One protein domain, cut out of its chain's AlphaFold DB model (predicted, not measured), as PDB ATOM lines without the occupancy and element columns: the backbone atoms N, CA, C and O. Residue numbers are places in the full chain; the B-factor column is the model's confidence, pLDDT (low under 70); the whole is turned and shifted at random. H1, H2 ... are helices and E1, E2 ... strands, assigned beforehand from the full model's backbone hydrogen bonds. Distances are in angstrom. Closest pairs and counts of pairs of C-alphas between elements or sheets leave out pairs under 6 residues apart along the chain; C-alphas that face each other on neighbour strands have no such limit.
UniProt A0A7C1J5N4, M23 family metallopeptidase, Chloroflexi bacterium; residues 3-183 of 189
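Overview. This is residues 3 to 183 of the 189 residues of the protein "M23 family metallopeptidase" of Chloroflexi bacterium (UniProt A0A7C1J5N4). With little regular structure, a strongly twisted antiparallel sheet of six strands makes one half, and loops with H1 make the other. Of 181 printed residues, 53 lie in named elements, mixed in class: H1, E1 to E8, H2. It is compact, 48 by 34 by 31 A, radius of gyration of the C-alphas 15.8 A.

Arrangement. E7, residues 111 to 118, has E1, 30 to 33, and E8, 124 to 126, on one side, E5, 71 to 78, on the other side. N 74 and O 115, 2.9 A apart, are within hydrogen-bond range. E3, 46 to 51, E4, 61 to 66, and E5 form a meander, each the antiparallel neighbour of the one before. E2, 39 to 41, neighbours E6, 95 to 98. H1, 10 to 14, and H2, 136 to 141, are apart; every O i to N i+4 pair in both is within hydrogen-bond range.

Along the chain. H1 begins at C-alpha 10 (159.589, 69.900, 131.668); H2 ends at C-alpha 141 (176.694, 69.589, 132.936).

Size, cuts and confidence. The printed part has no cut; residues 142 to 147 have pLDDT under 70.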
ATOM      1  N   GLY A   3     169.785  69.172 140.226       88.81
ATOM      2  CA  GLY A   3     168.684  68.323 139.826       88.81
ATOM      3  C   GLY A   3     167.796  69.063 138.840       88.81
ATOM      4  O   GLY A   3     167.862  68.815 137.638       88.81
ATOM      5  N   GLN A   4     167.003  70.000 139.346       92.50
ATOM      6  CA  GLN A   4     166.021  70.745 138.571       92.50
ATOM      7  C   GLN A   4     166.307  72.244 138.656       92.50
ATOM      8  O   GLN A   4     166.471  72.793 139.744       92.50
ATOM      9  N   MET A   5     166.352  72.907 137.502       93.69
ATOM     10  CA  MET A   5     166.548  74.356 137.429       93.69
ATOM     11  C   MET A   5     165.275  75.133 137.746       93.69
ATOM     12  O   MET A   5     164.169  74.606 137.621       93.69
ATOM     13  N   TYR A   6     165.448  76.399 138.109       96.19
ATOM     14  CA  TYR A   6     164.372  77.380 138.195       96.19
ATOM     15  C   TYR A   6     163.683  77.561 136.835       96.19
ATOM     16  O   TYR A   6     164.342  77.482 135.794       96.19
ATOM     17  N   GLY A   7     162.374  77.821 136.852       96.25
ATOM     18  CA  GLY A   7     161.584  78.203 135.685       96.25
ATOM     19  C   GLY A   7     160.723  77.091 135.078       96.25
ATOM     20  O   GLY A   7     160.265  76.171 135.763       96.25
ATOM     21  N   ASN A   8     160.469  77.185 133.773       95.69
ATOM     22  CA  ASN A   8     159.528  76.353 133.015       95.69
ATOM     23  C   ASN A   8     160.072  74.959 132.662       95.69
ATOM     24  O   ASN A   8     159.911  74.484 131.540       95.69
ATOM     25  N   THR A   9     160.739  74.276 133.592       94.31
ATOM     26  CA  THR A   9     161.295  72.943 133.309       94.31
ATOM     27  C   THR A   9     160.200  71.969 132.862       94.31
ATOM     28  O   THR A   9     159.042  72.093 133.261       94.31
ATOM     29  N   VAL A  10     160.553  70.944 132.081       92.38
ATOM     30  CA  VAL A  10     159.589  69.900 131.668       92.38
ATOM     31  C   VAL A  10     158.913  69.239 132.882       92.38
ATOM     32  O   VAL A  10     157.741  68.863 132.838       92.38
ATOM     33  N   GLY A  11     159.644  69.100 133.996       90.94
ATOM     34  CA  GLY A  11     159.090  68.634 135.270       90.94
ATOM     35  C   GLY A  11     158.058  69.608 135.839       90.94
ATOM     36  O   GLY A  11     156.944  69.190 136.161       90.94
ATOM     37  N   ALA A  12     158.406  70.899 135.887       94.19
ATOM     38  CA  ALA A  12     157.505  71.965 136.312       94.19
ATOM     39  C   ALA A  12     156.222  71.989 135.488       94.19
ATOM     40  O   ALA A  12     155.129  71.975 136.045       94.19
ATOM     41  N   TYR A  13     156.357  71.919 134.165       94.44
ATOM     42  CA  TYR A  13     155.231  71.930 133.250       94.44
ATOM     43  C   TYR A  13     154.273  70.763 133.497       94.44
ATOM     44  O   TYR A  13     153.070  70.964 133.660       94.44
ATOM     45  N   ARG A  14     154.786  69.533 133.595       92.06
ATOM     46  CA  ARG A  14     153.951  68.338 133.820       92.06
ATOM     47  C   ARG A  14     153.149  68.411 135.115       92.06
ATOM     48  O   ARG A  14     151.995  67.995 135.141       92.06
ATOM     49  N   TRP A  15     153.741  68.966 136.169       92.38
ATOM     50  CA  TRP A  15     153.135  69.051 137.501       92.38
ATOM     51  C   TRP A  15     152.636  70.458 137.850       92.38
ATOM     52  O   TRP A  15     152.373  70.750 139.019       92.38
ATOM     53  N   ARG A  16     152.466  71.323 136.841       94.88
ATOM     54  CA  ARG A  16     152.193  72.762 136.992       94.88
ATOM     55  C   ARG A  16     150.976  73.090 137.845       94.88
ATOM     56  O   ARG A  16     150.976  74.089 138.546       94.88
ATOM     57  N   ARG A  17     149.949  72.235 137.814       93.62
ATOM     58  CA  ARG A  17     148.706  72.413 138.585       93.62
ATOM     59  C   ARG A  17     148.710  71.710 139.944       93.62
ATOM     60  O   ARG A  17     147.767  71.884 140.702       93.62
ATOM     61  N   ILE A  18     149.729  70.897 140.235       92.12
ATOM     62  CA  ILE A  18     149.769  70.040 141.426       92.12
ATOM     63  C   ILE A  18     150.868  70.524 142.368       92.12
ATOM     64  O   ILE A  18     150.572  71.093 143.412       92.12
ATOM     65  N   TRP A  19     152.135  70.347 141.992       91.94
ATOM     66  CA  TRP A  19     153.270  70.700 142.854       91.94
ATOM     67  C   TRP A  19     153.694  72.157 142.701       91.94
ATOM     68  O   TRP A  19     154.169  72.762 143.655       91.94
ATOM     69  N   TYR A  20     153.474  72.739 141.521       95.00
ATOM     70  CA  TYR A  20     153.952  74.084 141.194       95.00
ATOM     71  C   TYR A  20     152.831  75.124 141.073       95.00
ATOM     72  O   TYR A  20     153.076  76.256 140.664       95.00
ATOM     73  N   GLY A  21     151.599  74.764 141.453       94.81
ATOM     74  CA  GLY A  21     150.422  75.620 141.264       94.81
ATOM     75  C   GLY A  21     150.523  76.957 141.995       94.81
ATOM     76  O   GLY A  21     150.152  77.988 141.445       94.81
ATOM     77  N   ALA A  22     151.101  76.957 143.200       93.69
ATOM     78  CA  ALA A  22     151.305  78.179 143.976       93.69
ATOM     79  C   ALA A  22     152.290  79.153 143.311       93.69
ATOM     80  O   ALA A  22     152.154  80.359 143.496       93.69
ATOM     81  N   GLY A  23     153.252  78.647 142.534       96.38
ATOM     82  CA  GLY A  23     154.275  79.432 141.846       96.38
ATOM     83  C   GLY A  23     154.055  79.498 140.339       96.38
ATOM     84  O   GLY A  23     154.986  79.293 139.564       96.38
ATOM     85  N   GLN A  24     152.812  79.740 139.915       97.50
ATOM     86  CA  GLN A  24     152.451  79.965 138.509       97.50
ATOM     87  C   GLN A  24     152.776  78.794 137.561       97.50
ATOM     88  O   GLN A  24     152.899  78.973 136.347       97.50
ATOM     89  N   GLY A  25     152.904  77.577 138.093       96.06
ATOM     90  CA  GLY A  25     153.261  76.389 137.316       96.06
ATOM     91  C   GLY A  25     154.745  76.288 136.953       96.06
ATOM     92  O   GLY A  25     155.126  75.424 136.160       96.06
ATOM     93  N   LEU A  26     155.575  77.167 137.510       97.25
ATOM     94  CA  LEU A  26     157.019  77.204 137.323       97.25
ATOM     95  C   LEU A  26     157.717  76.568 138.524       97.25
ATOM     96  O   LEU A  26     157.195  76.556 139.638       97.25
ATOM     97  N   HIS A  27     158.926  76.059 138.314       96.81
ATOM     98  CA  HIS A  27     159.788  75.710 139.429       96.81
ATOM     99  C   HIS A  27     160.372  76.991 140.024       96.81
ATOM    100  O   HIS A  27     161.153  77.676 139.374       96.81
ATOM    101  N   PHE A  28     159.982  77.331 141.246       96.94
ATOM    102  CA  PHE A  28     160.312  78.608 141.886       96.94
ATOM    103  C   PHE A  28     161.561  78.544 142.785       96.94
ATOM    104  O   PHE A  28     161.775  79.411 143.625       96.94
ATOM    105  N   GLY A  29     162.414  77.543 142.558       96.69
ATOM    106  CA  GLY A  29     163.708  77.360 143.208       96.69
ATOM    107  C   GLY A  29     164.677  76.582 142.318       96.69
ATOM    108  O   GLY A  29     164.406  76.340 141.143       96.69
ATOM    109  N   ILE A  30     165.816  76.183 142.875       95.75
ATOM    110  CA  ILE A  30     166.743  75.219 142.276       95.75
ATOM    111  C   ILE A  30     166.839  74.016 143.206       95.75
ATOM    112  O   ILE A  30     167.088  74.162 144.403       95.75
ATOM    113  N   ASP A  31     166.706  72.827 142.628       95.62
ATOM    114  CA  ASP A  31     166.878  71.576 143.351       95.62
ATOM    115  C   ASP A  31     168.323  71.114 143.212       95.62
ATOM    116  O   ASP A  31     168.803  70.871 142.103       95.62
ATOM    117  N   PHE A  32     169.021  70.934 144.328       94.00
ATOM    118  CA  PHE A  32     170.365  70.364 144.365       94.00
ATOM    119  C   PHE A  32     170.300  68.920 144.842       94.00
ATOM    120  O   PHE A  32     170.054  68.651 146.016       94.00
ATOM    121  N   SER A  33     170.568  67.974 143.942       92.62
ATOM    122  CA  SER A  33     170.654  66.558 144.295       92.62
ATOM    123  C   SER A  33     171.806  66.326 145.269       92.62
ATOM    124  O   SER A  33     172.973  66.605 144.951       92.62
ATOM    125  N   ALA A  34     171.462  65.802 146.442       93.75
ATOM    126  CA  ALA A  34     172.364  65.526 147.547       93.75
ATOM    127  C   ALA A  34     171.775  64.400 148.401       93.75
ATOM    128  O   ALA A  34     170.564  64.321 148.583       93.75
ATOM    129  N   LYS A  35     172.626  63.529 148.951       95.56
ATOM    130  CA  LYS A  35     172.168  62.504 149.902       95.56
ATOM    131  C   LYS A  35     171.546  63.185 151.117       95.56
ATOM    132  O   LYS A  35     172.040  64.241 151.507       95.56
ATOM    133  N   CYS A  36     170.537  62.578 151.736       97.50
ATOM    134  CA  CYS A  36     170.056  63.044 153.037       97.50
ATOM    135  C   CYS A  36     171.206  63.175 154.046       97.50
ATOM    136  O   CYS A  36     172.154  62.385 154.011       97.50
ATOM    137  N   GLY A  37     171.109  64.148 154.950       97.19
ATOM    138  CA  GLY A  37     172.132  64.417 155.960       97.19
ATOM    139  C   GLY A  37     173.318  65.241 155.450       97.19
ATOM    140  O   GLY A  37     174.268  65.459 156.198       97.19
ATOM    141  N   THR A  38     173.305  65.709 154.196       97.81
ATOM    142  CA  THR A  38     174.356  66.614 153.707       97.81
ATOM    143  C   THR A  38     174.175  67.982 154.375       97.81
ATOM    144  O   THR A  38     173.054  68.495 154.361       97.81
ATOM    145  N   PRO A  39     175.225  68.596 154.956       98.19
ATOM    146  CA  PRO A  39     175.103  69.910 155.581       98.19
ATOM    147  C   PRO A  39     174.593  70.973 154.602       98.19
ATOM    148  O   PRO A  39     175.130  71.125 153.504       98.19
ATOM    149  N   VAL A  40     173.575  71.723 155.023       98.12
ATOM    150  CA  VAL A  40     173.037  72.889 154.315       98.12
ATOM    151  C   VAL A  40     173.515  74.139 155.029       98.12
ATOM    152  O   VAL A  40     173.351  74.268 156.245       98.12
ATOM    153  N   VAL A  41     174.106  75.060 154.274       97.81
ATOM    154  CA  VAL A  41     174.659  76.305 154.811       97.81
ATOM    155  C   VAL A  41     173.847  77.524 154.386       97.81
ATOM    156  O   VAL A  41     173.263  77.547 153.300       97.81
ATOM    157  N   ALA A  42     173.841  78.558 155.227       98.12
ATOM    158  CA  ALA A  42     173.263  79.853 154.892       98.12
ATOM    159  C   ALA A  42     173.990  80.460 153.678       98.12
ATOM    160  O   ALA A  42     175.221  80.546 153.656       98.12
ATOM    161  N   VAL A  43     173.237  80.901 152.664       97.06
ATOM    162  CA  VAL A  43     173.803  81.446 151.412       97.06
ATOM    163  C   VAL A  43     174.342  82.866 151.597       97.06
ATOM    164  O   VAL A  43     175.205  83.306 150.840       97.06
ATOM    165  N   GLY A  44     173.882  83.550 152.643       97.12
ATOM    166  CA  GLY A  44     174.286  84.891 153.042       97.12
ATOM    167  C   GLY A  44     174.008  85.129 154.526       97.12
ATOM    168  O   GLY A  44     173.318  84.333 155.166       97.12
ATOM    169  N   ASP A  45     174.535  86.230 155.056       98.44
ATOM    170  CA  ASP A  45     174.219  86.697 156.410       98.44
ATOM    171  C   ASP A  45     172.735  87.053 156.510       98.44
ATOM    172  O   ASP A  45     172.153  87.582 155.558       98.44
ATOM    173  N   GLY A  46     172.106  86.798 157.653       98.44
ATOM    174  CA  GLY A  46     170.686  87.092 157.798       98.44
ATOM    175  C   GLY A  46     170.104  86.751 159.157       98.44
ATOM    176  O   GLY A  46     170.820  86.449 160.112       98.44
ATOM    177  N   VAL A  47     168.779  86.810 159.229       98.75
ATOM    178  CA  VAL A  47     167.991  86.473 160.416       98.75
ATOM    179  C   VAL A  47     166.991  85.389 160.050       98.75
ATOM    180  O   VAL A  47     166.245  85.524 159.083       98.75
ATOM    181  N   VAL A  48     166.952  84.317 160.834       98.62
ATOM    182  CA  VAL A  48     165.956  83.253 160.684       98.62
ATOM    183  C   VAL A  48     164.575  83.818 160.991       98.62
ATOM    184  O   VAL A  48     164.340  84.334 162.084       98.62
ATOM    185  N   THR A  49     163.634  83.698 160.060       98.25
ATOM    186  CA  THR A  49     162.275  84.243 160.224       98.25
ATOM    187  C   THR A  49     161.192  83.179 160.256       98.25
ATOM    188  O   THR A  49     160.115  83.422 160.810       98.25
ATOM    189  N   LYS A  50     161.466  81.989 159.713       97.69
ATOM    190  CA  LYS A  50     160.565  80.833 159.759       97.69
ATOM    191  C   LYS A  50     161.352  79.544 159.924       97.69
ATOM    192  O   LYS A  50     162.367  79.364 159.264       97.69
ATOM    193  N   VAL A  51     160.814  78.639 160.733       97.94
ATOM    194  CA  VAL A  51     161.222  77.235 160.826       97.94
ATOM    195  C   VAL A  51     159.947  76.406 160.715       97.94
ATOM    196  O   VAL A  51     158.991  76.697 161.433       97.94
ATOM    197  N   ASP A  52     159.926  75.435 159.805       96.75
ATOM    198  CA  ASP A  52     158.778  74.574 159.487       96.75
ATOM    199  C   ASP A  52     157.495  75.365 159.173       96.75
ATOM    200  O   ASP A  52     156.408  75.112 159.691       96.75
ATOM    201  N   ALA A  53     157.612  76.364 158.298       92.50
ATOM    202  CA  ALA A  53     156.462  77.104 157.796       92.50
ATOM    203  C   ALA A  53     155.722  76.293 156.725       92.50
ATOM    204  O   ALA A  53     155.982  76.433 155.528       92.50
ATOM    205  N   GLU A  54     154.748  75.489 157.154       85.19
ATOM    206  CA  GLU A  54     153.903  74.665 156.273       85.19
ATOM    207  C   GLU A  54     153.261  75.467 155.127       85.19
ATOM    208  O   GLU A  54     153.148  74.985 154.002       85.19
ATOM    209  N   SER A  55     152.900  76.731 155.378       86.31
ATOM    210  CA  SER A  55     152.265  77.609 154.386       86.31
ATOM    211  C   SER A  55     153.154  77.985 153.196       86.31
ATOM    212  O   SER A  55     152.648  78.550 152.230       86.31
ATOM    213  N   HIS A  56     154.459  77.703 153.253       86.38
ATOM    214  CA  HIS A  56     155.424  78.061 152.208       86.38
ATOM    215  C   HIS A  56     155.846  76.864 151.341       86.38
ATOM    216  O   HIS A  56     156.609  77.057 150.394       86.38
ATOM    217  N   GLY A  57     155.303  75.667 151.608       89.38
ATOM    218  CA  GLY A  57     155.562  74.449 150.840       89.38
ATOM    219  C   GLY A  57     156.866  73.739 151.219       89.38
ATOM    220  O   GLY A  57     157.402  73.925 152.308       89.38
ATOM    221  N   ALA A  58     157.336  72.874 150.316       93.88
ATOM    222  CA  ALA A  58     158.583  72.109 150.430       93.88
ATOM    223  C   ALA A  58     158.805  71.407 151.787       93.88
ATOM    224  O   ALA A  58     159.899  71.447 152.354       93.88
ATOM    225  N   GLY A  59     157.757  70.760 152.308       93.50
ATOM    226  CA  GLY A  59     157.856  69.899 153.488       93.50
ATOM    227  C   GLY A  59     158.794  68.704 153.257       93.50
ATOM    228  O   GLY A  59     159.202  68.445 152.123       93.50
ATOM    229  N   PRO A  60     159.158  67.960 154.307       93.81
ATOM    230  CA  PRO A  60     158.572  67.976 155.654       93.81
ATOM    231  C   PRO A  60     159.072  69.126 156.537       93.81
ATOM    232  O   PRO A  60     158.312  69.623 157.359       93.81
ATOM    233  N   HIS A  61     160.312  69.569 156.331       97.56
ATOM    234  CA  HIS A  61     160.952  70.614 157.120       97.56
ATOM    235  C   HIS A  61     161.528  71.685 156.211       97.56
ATOM    236  O   HIS A  61     162.090  71.384 155.151       97.56
ATOM    237  N   ASN A  62     161.390  72.935 156.638       97.94
ATOM    238  CA  ASN A  62     161.872  74.073 155.873       97.94
ATOM    239  C   ASN A  62     162.360  75.222 156.762       97.94
ATOM    240  O   ASN A  62     162.068  75.294 157.957       97.94
ATOM    241  N   LEU A  63     163.143  76.116 156.170       98.44
ATOM    242  CA  LEU A  63     163.764  77.249 156.848       98.44
ATOM    243  C   LEU A  63     163.709  78.482 155.947       98.44
ATOM    244  O   LEU A  63     164.047  78.388 154.770       98.44
ATOM    245  N   MET A  64     163.340  79.635 156.506       98.50
ATOM    246  CA  MET A  64     163.427  80.941 155.839       98.50
ATOM    247  C   MET A  64     164.409  81.843 156.584       98.50
ATOM    248  O   MET A  64     164.316  81.981 157.810       98.50
ATOM    249  N   ILE A  65     165.309  82.487 155.844       98.62
ATOM    250  CA  ILE A  65     166.251  83.486 156.356       98.62
ATOM    251  C   ILE A  65     166.061  84.781 155.563       98.62
ATOM    252  O   ILE A  65     166.219  84.783 154.348       98.62
ATOM    253  N   ASP A  66     165.746  85.882 156.248       98.62
ATOM    254  CA  ASP A  66     165.755  87.219 155.644       98.62
ATOM    255  C   ASP A  66     167.177  87.789 155.638       98.62
ATOM    256  O   ASP A  66     167.888  87.759 156.648       98.62
ATOM    257  N   HIS A  67     167.571  88.353 154.500       98.38
ATOM    258  CA  HIS A  67     168.874  88.962 154.276       98.38
ATOM    259  C   HIS A  67     168.775  90.497 154.265       98.38
ATOM    260  O   HIS A  67     167.767  91.068 153.836       98.38
ATOM    261  N   PRO A  68     169.837  91.214 154.678       97.38
ATOM    262  CA  PRO A  68     169.822  92.679 154.765       97.38
ATOM    263  C   PRO A  68     169.707  93.385 153.404       97.38
ATOM    264  O   PRO A  68     169.410  94.575 153.353       97.38
ATOM    265  N   ASN A  69     169.937  92.673 152.298       96.00
ATOM    266  CA  ASN A  69     169.847  93.198 150.935       96.00
ATOM    267  C   ASN A  69     168.423  93.146 150.341       96.00
ATOM    268  O   ASN A  69     168.259  93.416 149.155       96.00
ATOM    269  N   GLY A  70     167.403  92.811 151.138       97.25
ATOM    270  CA  GLY A  70     166.005  92.794 150.698       97.25
ATOM    271  C   GLY A  70     165.556  91.492 150.031       97.25
ATOM    272  O   GLY A  70     164.460  91.451 149.473       97.25
ATOM    273  N   TYR A  71     166.363  90.434 150.114       98.44
ATOM    274  CA  TYR A  71     165.999  89.079 149.699       98.44
ATOM    275  C   TYR A  71     165.813  88.164 150.908       98.44
ATOM    276  O   TYR A  71     166.296  88.452 151.999       98.44
ATOM    277  N   ALA A  72     165.162  87.029 150.692       98.50
ATOM    278  CA  ALA A  72     165.117  85.922 151.633       98.50
ATOM    279  C   ALA A  72     165.591  84.641 150.949       98.50
ATOM    280  O   ALA A  72     165.284  84.433 149.775       98.50
ATOM    281  N   SER A  73     166.300  83.775 151.666       98.50
ATOM    282  CA  SER A  73     166.566  82.412 151.214       98.50
ATOM    283  C   SER A  73     165.628  81.428 151.900       98.50
ATOM    284  O   SER A  73     165.379  81.507 153.106       98.50
ATOM    285  N   PHE A  74     165.111  80.485 151.118       98.56
ATOM    286  CA  PHE A  74     164.259  79.409 151.601       98.56
ATOM    287  C   PHE A  74     164.906  78.057 151.317       98.56
ATOM    288  O   PHE A  74     165.324  77.793 150.190       98.56
ATOM    289  N   TYR A  75     164.973  77.210 152.338       98.50
ATOM    290  CA  TYR A  75     165.571  75.880 152.289       98.50
ATOM    291  C   TYR A  75     164.488  74.851 152.584       98.50
ATOM    292  O   TYR A  75     164.001  74.786 153.710       98.50
ATOM    293  N   GLY A  76     164.103  74.073 151.580       98.00
ATOM    294  CA  GLY A  76     163.055  73.062 151.666       98.00
ATOM    295  C   GLY A  76     163.582  71.629 151.692       98.00
ATOM    296  O   GLY A  76     164.754  71.366 151.407       98.00
ATOM    297  N   HIS A  77     162.672  70.703 151.995       97.25
ATOM    298  CA  HIS A  77     162.908  69.259 152.048       97.25
ATOM    299  C   HIS A  77     164.029  68.846 153.008       97.25
ATOM    300  O   HIS A  77     164.741  67.879 152.747       97.25
ATOM    301  N   LEU A  78     164.215  69.570 154.115       98.12
ATOM    302  CA  LEU A  78     165.214  69.204 155.119       98.12
ATOM    303  C   LEU A  78     164.821  67.881 155.799       98.12
ATOM    304  O   LEU A  78     163.639  67.567 155.932       98.12
ATOM    305  N   VAL A  79     165.814  67.086 156.209       97.56
ATOM    306  CA  VAL A  79     165.565  65.760 156.818       97.56
ATOM    307  C   VAL A  79     164.966  65.857 158.221       97.56
ATOM    308  O   VAL A  79     164.279  64.947 158.672       97.56
ATOM    309  N   GLU A  80     165.216  66.972 158.901       96.94
ATOM    310  CA  GLU A  80     164.737  67.263 160.244       96.94
ATOM    311  C   GLU A  80     164.548  68.771 160.415       96.94
ATOM    312  O   GLU A  80     165.063  69.575 159.626       96.94
ATOM    313  N   ARG A  81     163.824  69.154 161.469       97.19
ATOM    314  CA  ARG A  81     163.651  70.554 161.852       97.19
ATOM    315  C   ARG A  81     165.020  71.211 162.042       97.19
ATOM    316  O   ARG A  81     165.852  70.726 162.808       97.19
ATOM    317  N   ALA A  82     165.218  72.357 161.394       95.31
ATOM    318  CA  ALA A  82     166.450  73.129 161.490       95.31
ATOM    319  C   ALA A  82     166.831  73.425 162.957       95.31
ATOM    320  O   ALA A  82     165.992  73.842 163.761       95.31
ATOM    321  N   SER A  83     168.107  73.232 163.306       92.31
ATOM    322  CA  SER A  83     168.655  73.495 164.652       92.31
ATOM    323  C   SER A  83     168.973  74.981 164.873       92.31
ATOM    324  O   SER A  83     170.040  75.337 165.371       92.31
ATOM    325  N   VAL A  84     168.060  75.850 164.446       96.38
ATOM    326  CA  VAL A  84     168.108  77.302 164.632       96.38
ATOM    327  C   VAL A  84     166.739  77.797 165.084       96.38
ATOM    328  O   VAL A  84     165.720  77.151 164.829       96.38
ATOM    329  N   ASP A  85     166.712  78.952 165.738       97.25
ATOM    330  CA  ASP A  85     165.482  79.556 166.247       97.25
ATOM    331  C   ASP A  85     165.069  80.795 165.453       97.25
ATOM    332  O   ASP A  85     165.896  81.530 164.914       97.25
ATOM    333  N   VAL A  86     163.765  81.069 165.401       98.25
ATOM    334  CA  VAL A  86     163.257  82.315 164.808       98.25
ATOM    335  C   VAL A  86     163.812  83.515 165.586       98.25
ATOM    336  O   VAL A  86     163.747  83.558 166.812       98.25
ATOM    337  N   GLY A  87     164.350  84.497 164.863       98.44
ATOM    338  CA  GLY A  87     165.068  85.652 165.402       98.44
ATOM    339  C   GLY A  87     166.581  85.447 165.525       98.44
ATOM    340  O   GLY A  87     167.300  86.412 165.785       98.44
ATOM    341  N   GLN A  88     167.087  84.228 165.311       98.69
ATOM    342  CA  GLN A  88     168.518  83.947 165.352       98.69
ATOM    343  C   GLN A  88     169.241  84.577 164.158       98.69
ATOM    344  O   GLN A  88     168.834  84.408 163.008       98.69
ATOM    345  N   GLN A  89     170.352  85.264 164.433       98.62
ATOM    346  CA  GLN A  89     171.279  85.718 163.396       98.62
ATOM    347  C   GLN A  89     172.129  84.549 162.899       98.62
ATOM    348  O   GLN A  89     172.630  83.748 163.692       98.62
ATOM    349  N   VAL A  90     172.311  84.480 161.586       98.56
ATOM    350  CA  VAL A  90     173.171  83.504 160.923       98.56
ATOM    351  C   VAL A  90     174.177  84.216 160.037       98.56
ATOM    352  O   VAL A  90     173.905  85.291 159.502       98.56
ATOM    353  N   THR A  91     175.343  83.603 159.878       98.44
ATOM    354  CA  THR A  91     176.400  84.094 158.986       98.44
ATOM    355  C   THR A  91     176.482  83.243 157.726       98.44
ATOM    356  O   THR A  91     176.173  82.049 157.752       98.44
ATOM    357  N   ARG A  92     176.907  83.833 156.609       97.81
ATOM    358  CA  ARG A  92     177.157  83.116 155.357       97.81
ATOM    359  C   ARG A  92     178.072  81.918 155.614       97.81
ATOM    360  O   ARG A  92     179.140  82.054 156.203       97.81
ATOM    361  N   GLY A  93     177.668  80.745 155.136       97.31
ATOM    362  CA  GLY A  93     178.414  79.498 155.319       97.31
ATOM    363  C   GLY A  93     178.146  78.778 156.646       97.31
ATOM    364  O   GLY A  93     178.596  77.644 156.808       97.31
ATOM    365  N   GLN A  94     177.389  79.367 157.576       98.44
ATOM    366  CA  GLN A  94     176.948  78.676 158.787       98.44
ATOM    367  C   GLN A  94     176.010  77.521 158.426       98.44
ATOM    368  O   GLN A  94     175.082  77.708 157.643       98.44
ATOM    369  N   VAL A  95     176.215  76.344 159.021       98.56
ATOM    370  CA  VAL A  95     175.284  75.214 158.886       98.56
ATOM    371  C   VAL A  95     173.960  75.568 159.560       98.56
ATOM    372  O   VAL A  95     173.936  75.939 160.733       98.56
ATOM    373  N   VAL A  96     172.867  75.450 158.812       98.38
ATOM    374  CA  VAL A  96     171.507  75.794 159.260       98.38
ATOM    375  C   VAL A  96     170.530  74.624 159.164       98.38
ATOM    376  O   VAL A  96     169.406  74.717 159.643       98.38
ATOM    377  N   GLY A  97     170.952  73.503 158.587       98.00
ATOM    378  CA  GLY A  97     170.152  72.290 158.499       98.00
ATOM    379  C   GLY A  97     170.871  71.205 157.713       98.00
ATOM    380  O   GLY A  97     172.060  71.322 157.403       98.00
ATOM    381  N   TYR A  98     170.126  70.163 157.362       98.19
ATOM    382  CA  TYR A  98     170.633  69.032 156.601       98.19
ATOM    383  C   TYR A  98     169.641  68.646 155.509       98.19
ATOM    384  O   TYR A  98     168.429  68.638 155.735       98.19
ATOM    385  N   THR A  99     170.157  68.328 154.325       98.06
ATOM    386  CA  THR A  99     169.342  67.908 153.181       98.06
ATOM    387  C   THR A  99     168.511  66.685 153.530       98.06
ATOM    388  O   THR A  99     168.951  65.823 154.293       98.06
ATOM    389  N   GLY A 100     167.328  66.587 152.941       97.38
ATOM    390  CA  GLY A 100     166.421  65.468 153.125       97.38
ATOM    391  C   GLY A 100     165.803  65.028 151.808       97.38
ATOM    392  O   GLY A 100     166.463  64.976 150.768       97.38
ATOM    393  N   ASP A 101     164.537  64.650 151.893       95.69
ATOM    394  CA  ASP A 101     163.718  64.132 150.809       95.69
ATOM    395  C   ASP A 101     162.265  64.547 151.093       95.69
ATOM    396  O   ASP A 101     161.852  64.464 152.255       95.69
ATOM    397  N   PRO A 102     161.472  64.961 150.086       93.94
ATOM    398  CA  PRO A 102     160.081  65.368 150.297       93.94
ATOM    399  C   PRO A 102     159.226  64.300 150.992       93.94
ATOM    400  O   PRO A 102     158.288  64.640 151.707       93.94
ATOM    401  N   ASP A 103     159.565  63.021 150.801       92.69
ATOM    402  CA  ASP A 103     158.821  61.877 151.328       92.69
ATOM    403  C   ASP A 103     159.421  61.319 152.640       92.69
ATOM    404  O   ASP A 103     158.969  60.283 153.124       92.69
ATOM    405  N   LEU A 104     160.461  61.951 153.209       89.31
ATOM    406  CA  LEU A 104     161.236  61.467 154.375       89.31
ATOM    407  C   LEU A 104     161.890  60.083 154.210       89.31
ATOM    408  O   LEU A 104     162.445  59.532 155.160       89.31
ATOM    409  N   THR A 105     161.862  59.502 153.012       91.81
ATOM    410  CA  THR A 105     162.364  58.137 152.784       91.81
ATOM    411  C   THR A 105     163.871  58.087 152.591       91.81
ATOM    412  O   THR A 105     164.491  57.040 152.775       91.81
ATOM    413  N   CYS A 106     164.456  59.197 152.138       92.56
ATOM    414  CA  CYS A 106     165.837  59.270 151.668       92.56
ATOM    415  C   CYS A 106     166.174  58.303 150.517       92.56
ATOM    416  O   CYS A 106     167.348  58.067 150.225       92.56
ATOM    417  N   GLN A 107     165.150  57.769 149.844       89.50
ATOM    418  CA  GLN A 107     165.267  56.832 148.725       89.50
ATOM    419  C   GLN A 107     164.501  57.297 147.479       89.50
ATOM    420  O   GLN A 107     164.839  56.863 146.382       89.50
ATOM    421  N   SER A 108     163.501  58.173 147.639       87.81
ATOM    422  CA  SER A 108     162.681  58.712 146.546       87.81
ATOM    423  C   SER A 108     163.484  59.679 145.675       87.81
ATOM    424  O   SER A 108     163.930  59.334 144.579       87.81
ATOM    425  N   ARG A 109     163.721  60.893 146.176       90.19
ATOM    426  CA  ARG A 109     164.436  61.959 145.480       90.19
ATOM    427  C   ARG A 109     165.214  62.844 146.466       90.19
ATOM    428  O   ARG A 109     164.885  64.013 146.598       90.19
ATOM    429  N   PRO A 110     166.271  62.363 147.140       95.06
ATOM    430  CA  PRO A 110     167.024  63.205 148.071       95.06
ATOM    431  C   PRO A 110     167.617  64.458 147.399       95.06
ATOM    432  O   PRO A 110     168.393  64.355 146.439       95.06
ATOM    433  N   HIS A 111     167.235  65.642 147.884       96.12
ATOM    434  CA  HIS A 111     167.718  66.932 147.389       96.12
ATOM    435  C   HIS A 111     167.488  68.063 148.400       96.12
ATOM    436  O   HIS A 111     166.719  67.932 149.349       96.12
ATOM    437  N   LEU A 112     168.165  69.188 148.174       97.69
ATOM    438  CA  LEU A 112     167.810  70.487 148.740       97.69
ATOM    439  C   LEU A 112     166.967  71.252 147.723       97.69
ATOM    440  O   LEU A 112     167.429  71.416 146.597       97.69
ATOM    441  N   HIS A 113     165.815  71.777 148.132       97.69
ATOM    442  CA  HIS A 113     165.104  72.806 147.371       97.69
ATOM    443  C   HIS A 113     165.522  74.183 147.890       97.69
ATOM    444  O   HIS A 113     165.289  74.490 149.059       97.69
ATOM    445  N   LEU A 114     166.181  74.990 147.057       98.06
ATOM    446  CA  LEU A 114     166.634  76.334 147.418       98.06
ATOM    447  C   LEU A 114     165.878  77.381 146.609       98.06
ATOM    448  O   LEU A 114     165.960  77.396 145.383       98.06
ATOM    449  N   GLU A 115     165.243  78.322 147.291       98.44
ATOM    450  CA  GLU A 115     164.611  79.474 146.652       98.44
ATOM    451  C   GLU A 115     165.238  80.777 147.133       98.44
ATOM    452  O   GLU A 115     165.718  80.870 148.265       98.44
ATOM    453  N   ILE A 116     165.167  81.800 146.284       98.38
ATOM    454  CA  ILE A 116     165.399  83.186 146.678       98.38
ATOM    455  C   ILE A 116     164.094  83.944 146.488       98.38
ATOM    456  O   ILE A 116     163.555  83.977 145.386       98.38
ATOM    457  N   ARG A 117     163.577  84.551 147.554       98.19
ATOM    458  CA  ARG A 117     162.315  85.296 147.551       98.19
ATOM    459  C   ARG A 117     162.525  86.774 147.855       98.19
ATOM    460  O   ARG A 117     163.577  87.178 148.346       98.19
ATOM    461  N   SER A 118     161.510  87.589 147.591       98.38
ATOM    462  CA  SER A 118     161.444  88.965 148.073       98.38
ATOM    463  C   SER A 118     161.431  88.973 149.599       98.38
ATOM    464  O   SER A 118     160.632  88.273 150.226       98.38
ATOM    465  N   GLY A 119     162.321  89.759 150.202       95.94
ATOM    466  CA  GLY A 119     162.440  89.853 151.652       95.94
ATOM    467  C   GLY A 119     161.143  90.332 152.300       95.94
ATOM    468  O   GLY A 119     160.358  91.073 151.693       95.94
ATOM    469  N   TYR A 120     160.932  89.920 153.548       89.81
ATOM    470  CA  TYR A 120     159.794  90.269 154.409       89.81
ATOM    471  C   TYR A 120     158.413  89.751 153.968       89.81
ATOM    472  O   TYR A 120     157.667  89.235 154.798       89.81
ATOM    473  N   ASN A 121     158.025  89.919 152.698       93.88
ATOM    474  CA  ASN A 121     156.695  89.544 152.201       93.88
ATOM    475  C   ASN A 121     156.661  88.214 151.433       93.88
ATOM    476  O   ASN A 121     155.569  87.689 151.216       93.88
ATOM    477  N   TYR A 122     157.821  87.694 151.012       97.06
ATOM    478  CA  TYR A 122     158.010  86.398 150.347       97.06
ATOM    479  C   TYR A 122     157.125  86.156 149.112       97.06
ATOM    480  O   TYR A 122     156.895  85.008 148.738       97.06
ATOM    481  N   ARG A 123     156.599  87.223 148.492       96.50
ATOM    482  CA  ARG A 123     155.567  87.145 147.447       96.50
ATOM    483  C   ARG A 123     156.124  86.832 146.062       96.50
ATOM    484  O   ARG A 123     155.393  86.291 145.235       96.50
ATOM    485  N   THR A 124     157.388  87.156 145.821       98.19
ATOM    486  CA  THR A 124     158.057  86.912 144.543       98.19
ATOM    487  C   THR A 124     159.244  85.989 144.761       98.19
ATOM    488  O   THR A 124     160.021  86.238 145.676       98.19
ATOM    489  N   ALA A 125     159.395  84.947 143.946       98.19
ATOM    490  CA  ALA A 125     160.602  84.133 143.874       98.19
ATOM    491  C   ALA A 125     161.412  84.501 142.626       98.19
ATOM    492  O   ALA A 125     160.864  84.598 141.528       98.19
ATOM    493  N   TYR A 126     162.714  84.666 142.810       98.31
ATOM    494  CA  TYR A 126     163.690  85.047 141.795       98.31
ATOM    495  C   TYR A 126     164.552  83.849 141.424       98.31
ATOM    496  O   TYR A 126     164.786  82.969 142.255       98.31
ATOM    497  N   ASN A 127     165.082  83.845 140.203       97.06
ATOM    498  CA  ASN A 127     166.020  82.817 139.777       97.06
ATOM    499  C   ASN A 127     167.311  82.858 140.627       97.06
ATOM    500  O   ASN A 127     168.078  83.821 140.511       97.06
ATOM    501  N   PRO A 128     167.620  81.819 141.433       96.00
ATOM    502  CA  PRO A 128     168.830  81.810 142.249       96.00
ATOM    503  C   PRO A 128     170.118  81.872 141.419       96.00
ATOM    504  O   PRO A 128     171.108  82.425 141.892       96.00
ATOM    505  N   ALA A 129     170.110  81.370 140.177       92.25
ATOM    506  CA  ALA A 129     171.283  81.400 139.304       92.25
ATOM    507  C   ALA A 129     171.701  82.823 138.900       92.25
ATOM    508  O   ALA A 129     172.874  83.067 138.632       92.25
ATOM    509  N   ALA A 130     170.767  83.779 138.923       91.12
ATOM    510  CA  ALA A 130     171.056  85.186 138.661       91.12
ATOM    511  C   ALA A 130     171.632  85.926 139.886       91.12
ATOM    512  O   ALA A 130     172.169  87.023 139.743       91.12
ATOM    513  N   LEU A 131     171.495  85.357 141.090       92.12
ATOM    514  CA  LEU A 131     171.790  86.033 142.361       92.12
ATOM    515  C   LEU A 131     172.927  85.384 143.158       92.12
ATOM    516  O   LEU A 131     173.532  86.033 144.011       92.12
ATOM    517  N   ILE A 132     173.213  84.109 142.903       90.19
ATOM    518  CA  ILE A 132     174.253  83.345 143.587       90.19
ATOM    519  C   ILE A 132     175.423  83.142 142.627       90.19
ATOM    520  O   ILE A 132     175.278  82.558 141.554       90.19
ATOM    521  N   GLU A 133     176.603  83.590 143.049       88.19
ATOM    522  CA  GLU A 133     177.853  83.367 142.330       88.19
ATOM    523  C   GLU A 133     178.269  81.891 142.432       88.19
ATOM    524  O   GLU A 133     178.657  81.407 143.499       88.19
ATOM    525  N   ALA A 134     178.166  81.171 141.316       85.81
ATOM    526  CA  ALA A 134     178.619  79.795 141.158       85.81
ATOM    527  C   ALA A 134     178.965  79.519 139.687       85.81
ATOM    528  O   ALA A 134     178.515  80.229 138.787       85.81
ATOM    529  N   ASP A 135     179.733  78.456 139.438       86.75
ATOM    530  CA  ASP A 135     179.954  77.929 138.089       86.75
ATOM    531  C   ASP A 135     178.717  77.131 137.640       86.75
ATOM    532  O   ASP A 135     178.652  75.899 137.738       86.75
ATOM    533  N   TRP A 136     177.675  77.863 137.244       85.12
ATOM    534  CA  TRP A 136     176.398  77.284 136.835       85.12
ATOM    535  C   TRP A 136     176.530  76.406 135.596       85.12
ATOM    536  O   TRP A 136     175.875  75.368 135.530       85.12
ATOM    537  N   ASP A 137     177.432  76.745 134.678       81.69
ATOM    538  CA  ASP A 137     177.711  75.941 133.490       81.69
ATOM    539  C   ASP A 137     178.229  74.549 133.881       81.69
ATOM    540  O   ASP A 137     177.677  73.530 133.452       81.69
ATOM    541  N   ALA A 138     179.220  74.469 134.775       81.44
ATOM    542  CA  ALA A 138     179.718  73.187 135.272       81.44
ATOM    543  C   ALA A 138     178.652  72.406 136.063       81.44
ATOM    544  O   ALA A 138     178.546  71.176 135.961       81.44
ATOM    545  N   LEU A 139     177.834  73.105 136.851       81.00
ATOM    546  CA  LEU A 139     176.766  72.491 137.640       81.00
ATOM    547  C   LEU A 139     175.632  71.926 136.772       81.00
ATOM    548  O   LEU A 139     175.077  70.878 137.116       81.00
ATOM    549  N   LEU A 140     175.320  72.572 135.647       77.81
ATOM    550  CA  LEU A 140     174.334  72.106 134.669       77.81
ATOM    551  C   LEU A 140     174.807  70.847 133.932       77.81
ATOM    552  O   LEU A 140     174.007  69.942 133.695       77.81
ATOM    553  N   LEU A 141     176.107  70.739 133.639       75.94
ATOM    554  CA  LEU A 141     176.694  69.589 132.936       75.94
ATOM    555  C   LEU A 141     176.684  68.285 133.746       75.94
ATOM    556  O   LEU A 141     176.755  67.199 133.174       75.94
ATOM    557  N   THR A 142     176.602  68.376 135.072       69.06
ATOM    558  CA  THR A 142     176.648  67.213 135.974       69.06
ATOM    559  C   THR A 142     175.268  66.803 136.496       69.06
ATOM    560  O   THR A 142     175.150  65.862 137.275       69.06
ATOM    561  N   GLY A 143     174.203  67.494 136.088       61.50
ATOM    562  CA  GLY A 143     172.869  67.321 136.652       61.50
ATOM    563  C   GLY A 143     172.135  66.040 136.243       61.50
ATOM    564  O   GLY A 143     172.116  65.655 135.078       61.50
ATOM    565  N   SER A 144     171.460  65.399 137.200       57.50
ATOM    566  CA  SER A 144     170.777  64.106 137.018       57.50
ATOM    567  C   SER A 144     169.299  64.190 136.596       57.50
ATOM    568  O   SER A 144     168.736  63.166 136.214       57.50
ATOM    569  N   PHE A 145     168.660  65.373 136.623       55.38
ATOM    570  CA  PHE A 145     167.234  65.538 136.262       55.38
ATOM    571  C   PHE A 145     166.981  66.448 135.040       55.38
ATOM    572  O   PHE A 145     165.865  66.924 134.822       55.38
ATOM    573  N   GLN A 146     167.982  66.655 134.183       60.56
ATOM    574  CA  GLN A 146     167.872  67.535 133.016       60.56
ATOM    575  C   GLN A 146     166.982  66.914 131.915       60.56
ATOM    576  O   GLN A 146     167.434  66.122 131.091       60.56
ATOM    577  N   ARG A 147     165.699  67.301 131.868       66.50
ATOM    578  CA  ARG A 147     164.862  67.210 130.649       66.50
ATOM    579  C   ARG A 147     164.767  68.545 129.895       66.50
ATOM    580  O   ARG A 147     164.039  68.624 128.910       66.50
ATOM    581  N   GLY A 148     165.517  69.558 130.337       84.00
ATOM    582  CA  GLY A 148     165.477  70.915 129.801       84.00
ATOM    583  C   GLY A 148     164.198  71.674 130.164       84.00
ATOM    584  O   GLY A 148     163.436  71.273 131.055       84.00
ATOM    585  N   TYR A 149     163.989  72.778 129.455       92.19
ATOM    586  CA  TYR A 149     162.807  73.625 129.544       92.19
ATOM    587  C   TYR A 149     161.706  73.158 128.595       92.19
ATOM    588  O   TYR A 149     161.976  72.679 127.490       92.19
ATOM    589  N   GLU A 150     160.466  73.283 129.050       94.12
ATOM    590  CA  GLU A 150     159.291  73.095 128.218       94.12
ATOM    591  C   GLU A 150     159.207  74.227 127.189       94.12
ATOM    592  O   GLU A 150     159.441  75.391 127.509       94.12
ATOM    593  N   ARG A 151     158.866  73.907 125.942       93.44
ATOM    594  CA  ARG A 151     158.771  74.896 124.867       93.44
ATOM    595  C   ARG A 151     157.328  75.157 124.499       93.44
ATOM    596  O   ARG A 151     156.591  74.222 124.202       93.44
ATOM    597  N   ASP A 152     156.973  76.428 124.400       94.75
ATOM    598  CA  ASP A 152     155.774  76.844 123.689       94.75
ATOM    599  C   ASP A 152     156.064  76.891 122.182       94.75
ATOM    600  O   ASP A 152     156.862  77.706 121.717       94.75
ATOM    601  N   LEU A 153     155.437  76.022 121.390       94.50
ATOM    602  CA  LEU A 153     155.614  76.045 119.937       94.50
ATOM    603  C   LEU A 153     154.914  77.232 119.266       94.50
ATOM    604  O   LEU A 153     155.150  77.444 118.074       94.50
ATOM    605  N   ASP A 154     154.047  77.965 119.966       95.56
ATOM    606  CA  ASP A 154     153.469  79.220 119.475       95.56
ATOM    607  C   ASP A 154     154.400  80.419 119.750       95.56
ATOM    608  O   ASP A 154     154.398  81.382 118.980       95.56
ATOM    609  N   ASN A 155     155.286  80.317 120.750       94.75
ATOM    610  CA  ASN A 155     156.358  81.278 121.021       94.75
ATOM    611  C   ASN A 155     157.720  80.597 121.299       94.75
ATOM    612  O   ASN A 155     158.236  80.621 122.419       94.75
ATOM    613  N   PRO A 156     158.376  80.023 120.273       90.00
ATOM    614  CA  PRO A 156     159.491  79.083 120.450       90.00
ATOM    615  C   PRO A 156     160.801  79.693 120.969       90.00
ATOM    616  O   PRO A 156     161.776  78.968 121.161       90.00
ATOM    617  N   ARG A 157     160.867  81.018 121.146       90.56
ATOM    618  CA  ARG A 157     162.044  81.721 121.686       90.56
ATOM    619  C   ARG A 157     161.881  82.129 123.145       90.56
ATOM    620  O   ARG A 157     162.831  82.623 123.732       90.56
ATOM    621  N   GLN A 158     160.697  81.961 123.717       93.81
ATOM    622  CA  GLN A 158     160.440  82.322 125.102       93.81
ATOM    623  C   GLN A 158     161.045  81.283 126.046       93.81
ATOM    624  O   GLN A 158     160.786  80.092 125.885       93.81
ATOM    625  N   TRP A 159     161.807  81.750 127.039       93.75
ATOM    626  CA  TRP A 159     162.260  80.957 128.192       93.75
ATOM    627  C   TRP A 159     162.992  79.673 127.787       93.75
ATOM    628  O   TRP A 159     162.681  78.578 128.256       93.75
ATOM    629  N   GLN A 160     163.934  79.805 126.854       88.12
ATOM    630  CA  GLN A 160     164.729  78.686 126.350       88.12
ATOM    631  C   GLN A 160     165.995  78.464 127.177       88.12
ATOM    632  O   GLN A 160     166.538  77.356 127.167       88.12
ATOM    633  N   PHE A 161     166.439  79.489 127.907       87.19
ATOM    634  CA  PHE A 161     167.653  79.459 128.715       87.19
ATOM    635  C   PHE A 161     167.372  79.758 130.195       87.19
ATOM    636  O   PHE A 161     166.324  80.332 130.518       87.19
ATOM    637  N   PRO A 162     168.273  79.358 131.115       87.94
ATOM    638  CA  PRO A 162     168.094  79.617 132.540       87.94
ATOM    639  C   PRO A 162     167.942  81.099 132.881       87.94
ATOM    640  O   PRO A 162     167.146  81.447 133.744       87.94
ATOM    641  N   GLU A 163     168.647  81.982 132.183       87.44
ATOM    642  CA  GLU A 163     168.674  83.421 132.469       87.44
ATOM    643  C   GLU A 163     167.405  84.138 131.987       87.44
ATOM    644  O   GLU A 163     167.137  85.268 132.384       87.44
ATOM    645  N   GLU A 164     166.617  83.488 131.131       92.12
ATOM    646  CA  GLU A 164     165.404  84.058 130.538       92.12
ATOM    647  C   GLU A 164     164.147  83.777 131.363       92.12
ATOM    648  O   GLU A 164     163.076  84.293 131.041       92.12
ATOM    649  N   GLN A 165     164.251  82.927 132.385       95.06
ATOM    650  CA  GLN A 165     163.108  82.486 133.173       95.06
ATOM    651  C   GLN A 165     162.478  83.670 133.921       95.06
ATOM    652  O   GLN A 165     163.205  84.480 134.498       95.06
ATOM    653  N   PRO A 166     161.141  83.791 133.919       96.75
ATOM    654  CA  PRO A 166     160.468  84.926 134.530       96.75
ATOM    655  C   PRO A 166     160.503  84.804 136.054       96.75
ATOM    656  O   PRO A 166     160.493  83.693 136.585       96.75
ATOM    657  N   ASP A 167     160.433  85.938 136.745       97.88
ATOM    658  CA  ASP A 167     160.131  85.946 138.174       97.88
ATOM    659  C   ASP A 167     158.769  85.286 138.440       97.88
ATOM    660  O   ASP A 167     157.810  85.457 137.682       97.88
ATOM    661  N   VAL A 168     158.666  84.573 139.560       98.12
ATOM    662  CA  VAL A 168     157.442  83.889 139.982       98.12
ATOM    663  C   VAL A 168     156.736  84.718 141.039       98.12
ATOM    664  O   VAL A 168     157.302  85.005 142.088       98.12
ATOM    665  N   VAL A 169     155.470  85.048 140.812       97.94
ATOM    666  CA  VAL A 169     154.588  85.685 141.794       97.94
ATOM    667  C   VAL A 169     153.679  84.631 142.412       97.94
ATOM    668  O   VAL A 169     152.798  84.082 141.747       97.94
ATOM    669  N   PHE A 170     153.854  84.367 143.708       96.62
ATOM    670  CA  PHE A 170     153.036  83.380 144.408       96.62
ATOM    671  C   PHE A 170     151.552  83.773 144.410       96.62
ATOM    672  O   PHE A 170     151.190  84.919 144.699       96.62
ATOM    673  N   GLY A 171     150.691  82.806 144.082       93.69
ATOM    674  CA  GLY A 171     149.246  83.003 143.920       93.69
ATOM    675  C   GLY A 171     148.839  83.734 142.634       93.69
ATOM    676  O   GLY A 171     147.666  84.072 142.483       93.69
ATOM    677  N   GLY A 172     149.786  84.005 141.731       95.12
ATOM    678  CA  GLY A 172     149.503  84.521 140.393       95.12
ATOM    679  C   GLY A 172     148.896  83.468 139.462       95.12
ATOM    680  O   GLY A 172     148.815  82.283 139.789       95.12
ATOM    681  N   GLU A 173     148.489  83.907 138.270       96.00
ATOM    682  CA  GLU A 173     148.003  83.007 137.219       96.00
ATOM    683  C   GLU A 173     149.106  82.053 136.753       96.00
ATOM    684  O   GLU A 173     150.287  82.407 136.758       96.00
ATOM    685  N   ILE A 174     148.718  80.847 136.330       95.69
ATOM    686  CA  ILE A 174     149.652  79.891 135.736       95.69
ATOM    687  C   ILE A 174     150.230  80.492 134.450       95.69
ATOM    688  O   ILE A 174     149.488  80.841 133.538       95.69
ATOM    689  N   LEU A 175     151.557  80.566 134.377       95.06
ATOM    690  CA  LEU A 175     152.294  81.042 133.207       95.06
ATOM    691  C   LEU A 175     152.739  79.892 132.301       95.06
ATOM    692  O   LEU A 175     152.851  80.041 131.088       95.06
ATOM    693  N   ASN A 176     153.016  78.739 132.905       89.31
ATOM    694  CA  ASN A 176     153.624  77.595 132.241       89.31
ATOM    695  C   ASN A 176     152.563  76.622 131.690       89.31
ATOM    696  O   ASN A 176     152.589  75.450 132.042       89.31
ATOM    697  N   ASP A 177     151.587  77.095 130.907       91.94
ATOM    698  CA  ASP A 177     150.476  76.289 130.359       91.94
ATOM    699  C   ASP A 177     150.275  76.588 128.867       91.94
ATOM    700  O   ASP A 177     149.581  77.525 128.483       91.94
ATOM    701  N   TYR A 178     150.931  75.803 128.016       92.69
ATOM    702  CA  TYR A 178     151.020  76.067 126.583       92.69
ATOM    703  C   TYR A 178     149.974  75.252 125.827       92.69
ATOM    704  O   TYR A 178     149.769  74.069 126.103       92.69
ATOM    705  N   ALA A 179     149.347  75.854 124.815       92.31
ATOM    706  CA  ALA A 179     148.422  75.136 123.937       92.31
ATOM    707  C   ALA A 179     149.155  74.092 123.077       92.31
ATOM    708  O   ALA A 179     148.624  73.017 122.790       92.31
ATOM    709  N   ARG A 180     150.396  74.400 122.682       94.19
ATOM    710  CA  ARG A 180     151.259  73.534 121.874       94.19
ATOM    711  C   ARG A 180     152.622  73.321 122.545       94.19
ATOM    712  O   ARG A 180     153.617  73.879 122.084       94.19
ATOM    713  N   PRO A 181     152.686  72.506 123.611       94.00
ATOM    714  CA  PRO A 181     153.923  72.249 124.332       94.00
ATOM    715  C   PRO A 181     154.844  71.285 123.576       94.00
ATOM    716  O   PRO A 181     154.386  70.361 122.889       94.00
ATOM    717  N   TRP A 182     156.150  71.467 123.744       91.38
ATOM    718  CA  TRP A 182     157.156  70.471 123.410       91.38
ATOM    719  C   TRP A 182     158.184  70.318 124.543       91.38
ATOM    720  O   TRP A 182     158.881  71.290 124.851       91.38
ATOM    721  N   PRO A 183     158.409  69.095 125.061       91.44
ATOM    722  CA  PRO A 183     157.793  67.823 124.659       91.44
ATOM    723  C   PRO A 183     156.272  67.752 124.907       91.44
ATOM    724  O   PRO A 183     155.793  68.297 125.885       91.44
TER     725      PRO A 183